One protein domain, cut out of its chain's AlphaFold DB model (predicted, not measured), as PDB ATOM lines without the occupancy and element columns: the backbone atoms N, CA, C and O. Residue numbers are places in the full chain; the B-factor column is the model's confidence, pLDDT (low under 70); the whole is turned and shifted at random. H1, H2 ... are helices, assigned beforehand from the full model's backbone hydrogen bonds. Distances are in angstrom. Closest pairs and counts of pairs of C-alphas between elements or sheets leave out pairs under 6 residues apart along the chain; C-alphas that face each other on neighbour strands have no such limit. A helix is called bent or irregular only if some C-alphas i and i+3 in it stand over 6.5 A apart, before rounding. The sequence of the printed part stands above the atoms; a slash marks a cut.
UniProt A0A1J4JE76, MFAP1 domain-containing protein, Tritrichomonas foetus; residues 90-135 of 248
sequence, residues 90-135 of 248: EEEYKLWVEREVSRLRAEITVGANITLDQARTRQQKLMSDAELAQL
ATOM      1  N   GLU A  90      19.099  51.183  32.152       88.81
ATOM      2  CA  GLU A  90      18.678  49.792  32.346       88.81
ATOM      3  C   GLU A  90      19.638  48.796  31.685       88.81
ATOM      4  O   GLU A  90      19.861  47.704  32.220       88.81
ATOM      5  N   GLU A  91      20.199  49.142  30.526       87.69
ATOM      6  CA  GLU A  91      21.180  48.317  29.819       87.69
ATOM      7  C   GLU A  91      22.508  48.270  30.577       87.69
ATOM      8  O   GLU A  91      23.057  47.186  30.791       87.69
ATOM      9  N   GLU A  92      22.974  49.406  31.093       86.38
ATOM     10  CA  GLU A  92      24.162  49.471  31.949       86.38
ATOM     11  C   GLU A  92      24.018  48.617  33.210       86.38
ATOM     12  O   GLU A  92      24.940  47.879  33.577       86.38
ATOM     13  N   TYR A  93      22.848  48.665  33.856       90.75
ATOM     14  CA  TYR A  93      22.562  47.835  35.021       90.75
ATOM     15  C   TYR A  93      22.594  46.344  34.673       90.75
ATOM     16  O   TYR A  93      23.201  45.560  35.403       90.75
ATOM     17  N   LYS A  94      21.999  45.934  33.543       93.25
ATOM     18  CA  LYS A  94      22.050  44.536  33.074       93.25
ATOM     19  C   LYS A  94      23.489  44.092  32.821       93.25
ATOM     20  O   LYS A  94      23.894  43.054  33.338       93.25
ATOM     21  N   LEU A  95      24.282  44.903  32.121       90.69
ATOM     22  CA  LEU A  95      25.699  44.625  31.871       90.69
ATOM     23  C   LEU A  95      26.502  44.549  33.176       90.69
ATOM     24  O   LEU A  95      27.371  43.689  33.330       90.69
ATOM     25  N   TRP A  96      26.212  45.415  34.149       92.31
ATOM     26  CA  TRP A  96      26.818  45.340  35.477       92.31
ATOM     27  C   TRP A  96      26.455  44.035  36.196       92.31
ATOM     28  O   TRP A  96      27.355  43.356  36.697       92.31
ATOM     29  N   VAL A  97      25.180  43.631  36.183       96.69
ATOM     30  CA  VAL A  97      24.730  42.347  36.748       96.69
ATOM     31  C   VAL A  97      25.426  41.176  36.055       96.69
ATOM     32  O   VAL A  97      25.876  40.253  36.729       96.69
ATOM     33  N   GLU A  98      25.570  41.199  34.731       96.19
ATOM     34  CA  GLU A  98      26.262  40.148  33.979       96.19
ATOM     35  C   GLU A  98      27.740  40.031  34.364       96.19
ATOM     36  O   GLU A  98      28.236  38.917  34.577       96.19
ATOM     37  N   ARG A  99      28.442  41.161  34.518       93.44
ATOM     38  CA  ARG A  99      29.831  41.186  35.006       93.44
ATOM     39  C   ARG A  99      29.921  40.640  36.430       93.44
ATOM     40  O   ARG A  99      30.782  39.807  36.708       93.44
ATOM     41  N   GLU A 100      29.012  41.051  37.311       97.25
ATOM     42  CA  GLU A 100      28.988  40.626  38.713       97.25
ATOM     43  C   GLU A 100      28.701  39.124  38.850       97.25
ATOM     44  O   GLU A 100      29.414  38.401  39.550       97.25
ATOM     45  N   VAL A 101      27.712  38.617  38.111       96.69
ATOM     46  CA  VAL A 101      27.399  37.185  38.039       96.69
ATOM     47  C   VAL A 101      28.582  36.405  37.470       96.69
ATOM     48  O   VAL A 101      28.900  35.327  37.972       96.69
ATOM     49  N   SER A 102      29.263  36.937  36.454       96.38
ATOM     50  CA  SER A 102      30.455  36.308  35.877       96.38
ATOM     51  C   SER A 102      31.609  36.247  36.880       96.38
ATOM     52  O   SER A 102      32.248  35.202  37.001       96.38
ATOM     53  N   ARG A 103      31.822  37.308  37.667       96.31
ATOM     54  CA  ARG A 103      32.814  37.332  38.752       96.31
ATOM     55  C   ARG A 103      32.507  36.277  39.816       96.31
ATOM     56  O   ARG A 103      33.387  35.497  40.170       96.31
ATOM     57  N   LEU A 104      31.258  36.212  40.280       96.94
ATOM     58  CA  LEU A 104      30.821  35.220  41.269       96.94
ATOM     59  C   LEU A 104      30.964  33.790  40.739       96.94
ATOM     60  O   LEU A 104      31.433  32.904  41.452       96.94
ATOM     61  N   ARG A 105      30.605  33.553  39.471       97.38
ATOM     62  CA  ARG A 105      30.825  32.258  38.814       97.38
ATOM     63  C   ARG A 105      32.308  31.905  38.784       97.38
ATOM     64  O   ARG A 105      32.648  30.791  39.170       97.38
ATOM     65  N   ALA A 106      33.182  32.829  38.387       95.06
ATOM     66  CA  ALA A 106      34.625  32.603  38.375       95.06
ATOM     67  C   ALA A 106      35.142  32.213  39.772       95.06
ATOM     68  O   ALA A 106      35.798  31.183  39.918       95.06
ATOM     69  N   GLU A 107      34.754  32.946  40.814       95.75
ATOM     70  CA  GLU A 107      35.138  32.654  42.200       95.75
ATOM     71  C   GLU A 107      34.680  31.255  42.656       95.75
ATOM     72  O   GLU A 107      35.484  30.455  43.149       95.75
ATOM     73  N   ILE A 108      33.413  30.907  42.404       97.31
ATOM     74  CA  ILE A 108      32.861  29.582  42.724       97.31
ATOM     75  C   ILE A 108      33.592  28.484  41.947       97.31
ATOM     76  O   ILE A 108      33.931  27.448  42.519       97.31
ATOM     77  N   THR A 109      33.855  28.688  40.653       95.56
ATOM     78  CA  THR A 109      34.542  27.688  39.820       95.56
ATOM     79  C   THR A 109      35.973  27.438  40.280       95.56
ATOM     80  O   THR A 109      36.394  26.283  40.320       95.56
ATOM     81  N   VAL A 110      36.707  28.473  40.703       95.06
ATOM     82  CA  VAL A 110      38.052  28.323  41.279       95.06
ATOM     83  C   VAL A 110      37.994  27.464  42.543       95.06
ATOM     84  O   VAL A 110      38.735  26.484  42.651       95.06
ATOM     85  N   GLY A 111      37.071  27.758  43.463       95.88
ATOM     86  CA  GLY A 111      36.867  26.941  44.662       95.88
ATOM     87  C   GLY A 111      36.481  25.491  44.337       95.88
ATOM     88  O   GLY A 111      37.065  24.548  44.879       95.88
ATOM     89  N   ALA A 112      35.554  25.294  43.397       96.19
ATOM     90  CA  ALA A 112      35.135  23.974  42.939       96.19
ATOM     91  C   ALA A 112      36.311  23.180  42.344       96.19
ATOM     92  O   ALA A 112      36.516  22.031  42.730       96.19
ATOM     93  N   ASN A 113      37.137  23.793  41.494       95.12
ATOM     94  CA  ASN A 113      38.317  23.153  40.908       95.12
ATOM     95  C   ASN A 113      39.327  22.716  41.976       95.12
ATOM     96  O   ASN A 113      39.802  21.581  41.937       95.12
ATOM     97  N   ILE A 114      39.589  23.561  42.978       95.62
ATOM     98  CA  ILE A 114      40.476  23.213  44.098       95.62
ATOM     99  C   ILE A 114      39.933  21.996  44.860       95.62
ATOM    100  O   ILE A 114      40.678  21.054  45.138       95.62
ATOM    101  N   THR A 115      38.638  21.981  45.188       96.62
ATOM    102  CA  THR A 115      38.032  20.845  45.910       96.62
ATOM    103  C   THR A 115      38.045  19.560  45.081       96.62
ATOM    104  O   THR A 115      38.327  18.483  45.612       96.62
ATOM    105  N   LEU A 116      37.817  19.673  43.773       96.12
ATOM    106  CA  LEU A 116      37.866  18.573  42.817       96.12
ATOM    107  C   LEU A 116      39.286  17.990  42.731       96.12
ATOM    108  O   LEU A 116      39.460  16.776  42.859       96.12
ATOM    109  N   ASP A 117      40.315  18.823  42.597       93.50
ATOM    110  CA  ASP A 117      41.707  18.364  42.541       93.50
ATOM    111  C   ASP A 117      42.178  17.747  43.864       93.50
ATOM    112  O   ASP A 117      42.877  16.724  43.867       93.50
ATOM    113  N   GLN A 118      41.728  18.277  45.004       95.50
ATOM    114  CA  GLN A 118      41.944  17.640  46.303       95.50
ATOM    115  C   GLN A 118      41.264  16.266  46.380       95.50
ATOM    116  O   GLN A 118      41.881  15.306  46.849       95.50
ATOM    117  N   ALA A 119      40.022  16.141  45.906       95.62
ATOM    118  CA  ALA A 119      39.303  14.870  45.869       95.62
ATOM    119  C   ALA A 119      39.992  13.850  44.947       95.62
ATOM    120  O   ALA A 119      40.211  12.714  45.367       95.62
ATOM    121  N   ARG A 120      40.432  14.261  43.747       91.44
ATOM    122  CA  ARG A 120      41.244  13.436  42.832       91.44
ATOM    123  C   ARG A 120      42.530  12.959  43.494       91.44
ATOM    124  O   ARG A 120      42.867  11.783  43.402       91.44
ATOM    125  N   THR A 121      43.233  13.849  44.188       91.50
ATOM    126  CA  THR A 121      44.475  13.507  44.893       91.50
ATOM    127  C   THR A 121      44.216  12.504  46.018       91.50
ATOM    128  O   THR A 121      44.976  11.554  46.185       91.50
ATOM    129  N   ARG A 122      43.128  12.671  46.786       94.75
ATOM    130  CA  ARG A 122      42.718  11.707  47.824       94.75
ATOM    131  C   ARG A 122      42.371  10.348  47.223       94.75
ATOM    132  O   ARG A 122      42.824   9.343  47.753       94.75
ATOM    133  N   GLN A 123      41.626  10.323  46.117       91.81
ATOM    134  CA  GLN A 123      41.332   9.088  45.391       91.81
ATOM    135  C   GLN A 123      42.624   8.408  44.935       91.81
ATOM    136  O   GLN A 123      42.830   7.250  45.265       91.81
ATOM    137  N   GLN A 124      43.541   9.133  44.287       88.88
ATOM    138  CA  GLN A 124      44.828   8.583  43.843       88.88
ATOM    139  C   GLN A 124      45.666   8.001  44.986       88.88
ATOM    140  O   GLN A 124      46.322   6.990  44.785       88.88
ATOM    141  N   LYS A 125      45.625   8.596  46.185       89.69
ATOM    142  CA  LYS A 125      46.316   8.056  47.369       89.69
ATOM    143  C   LYS A 125      45.724   6.740  47.888       89.69
ATOM    144  O   LYS A 125      46.413   6.034  48.612       89.69
ATOM    145  N   LEU A 126      44.460   6.449  47.577       92.25
ATOM    146  CA  LEU A 126      43.784   5.202  47.953       92.25
ATOM    147  C   LEU A 126      43.944   4.098  46.894       92.25
ATOM    148  O   LEU A 126      43.689   2.939  47.206       92.25
ATOM    149  N   MET A 127      44.337   4.451  45.665       88.75
ATOM    150  CA  MET A 127      44.559   3.501  44.571       88.75
ATOM    151  C   MET A 127      45.867   2.728  44.764       88.75
ATOM    152  O   MET A 127      46.807   3.211  45.397       88.75
ATOM    153  N   SER A 128      45.942   1.538  44.173       92.62
ATOM    154  CA  SER A 128      47.179   0.752  44.131       92.62
ATOM    155  C   SER A 128      48.179   1.300  43.102       92.62
ATOM    156  O   SER A 128      47.804   1.951  42.122       92.62
ATOM    157  N   ASP A 129      49.466   0.980  43.270       85.62
ATOM    158  CA  ASP A 129      50.524   1.386  42.331       85.62
ATOM    159  C   ASP A 129      50.276   0.880  40.898       85.62
ATOM    160  O   ASP A 129      50.573   1.583  39.929       85.62
ATOM    161  N   ALA A 130      49.686  -0.311  40.754       85.00
ATOM    162  CA  ALA A 130      49.343  -0.890  39.457       85.00
ATOM    163  C   ALA A 130      48.256  -0.078  38.736       85.00
ATOM    164  O   ALA A 130      48.385   0.220  37.547       85.00
ATOM    165  N   GLU A 131      47.211   0.340  39.451       86.88
ATOM    166  CA  GLU A 131      46.147   1.174  38.884       86.88
ATOM    167  C   GLU A 131      46.651   2.590  38.565       86.88
ATOM    168  O   GLU A 131      46.306   3.161  37.529       86.88
ATOM    169  N   LEU A 132      47.531   3.155  39.402       85.75
ATOM    170  CA  LEU A 132      48.185   4.437  39.119       85.75
ATOM    171  C   LEU A 132      49.071   4.369  37.870       85.75
ATOM    172  O   LEU A 132      49.123   5.334  37.102       85.75
ATOM    173  N   ALA A 133      49.767   3.252  37.653       84.94
ATOM    174  CA  ALA A 133      50.555   3.028  36.445       84.94
ATOM    175  C   ALA A 133      49.664   2.947  35.194       84.94
ATOM    176  O   ALA A 133      49.997   3.569  34.183       84.94
ATOM    177  N   GLN A 134      48.515   2.265  35.274       85.94
ATOM    178  CA  GLN A 134      47.532   2.204  34.183       85.94
ATOM    179  C   GLN A 134      46.961   3.590  33.856       85.94
ATOM    180  O   GLN A 134      47.044   4.029  32.710       85.94
ATOM    181  N   LEU A 135      46.510   4.344  34.866       84.94
ATOM    182  CA  LEU A 135      46.009   5.713  34.680       84.94
ATOM    183  C   LEU A 135      47.059   6.649  34.066       84.94
ATOM    184  O   LEU A 135      46.731   7.521  33.258       84.94
TER     185      LEU A 135
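AT A GLANCE: This is residues 90 to 135 of the 248 residues of the protein "MFAP1 domain-containing protein" of Tritrichomonas foetus (UniProt A0A1J4JE76). One long helix, H1, makes nearly the whole length of a rod, and at its far end a tight link leads into a short helix, H2, that folds back as a small hook. Residues 90 to 123 of H1 stand free. The printed part has 46 residues with two named helices, H1 then H2, and no named strand; the class is all helix. The whole is extended, with a radius of gyration of the C-alphas of 18.8 A, and its C-alphas span 60 by 15 by 7 A.

HOW THE PARTS SIT: H1, residues 90 to 126, and H2, residues 129 to 135, are close but not clearly touching, with 1 pair of C-alphas within 8 A. This closest pair is the C-alphas of Gln 124 and Leu 132, 7.1 A apart. The two helices run opposite ways at a steep tilt of 37 degrees, only just past shallow. Their centres are 30.5 A apart. In H1 and H2 every O i to N i+4 pair is within hydrogen-bond range.

IN THESE COORDINATES: H1 has 37 residues and measures 53.5 A from its first to its last C-alpha. It begins at C-alpha 90, at (18.678, 49.792, 32.346), and ends at C-alpha 126, at (43.784, 5.202, 47.953). Met 127 and Ser 128 form the tight link. H2 has 7 residues, measures 9.9 A, and ends at C-alpha 135, at (46.009, 5.713, 34.680). Neither helix is bent.

THE WHOLE: The two C-alphas farthest apart are those of Glu 90 and Ala 130, at 59.7 A, while the first and last printed C-alphas, those of Glu 90 and Leu 135, are 51.9 A apart. Residues 125 to 131, of which 129 to 131 belong to H2, also stand free. The printed part has no cut. The mean pLDDT of the printed part is 92.5, with 94 for H1 and 86 for H2, and no printed residue is under 70.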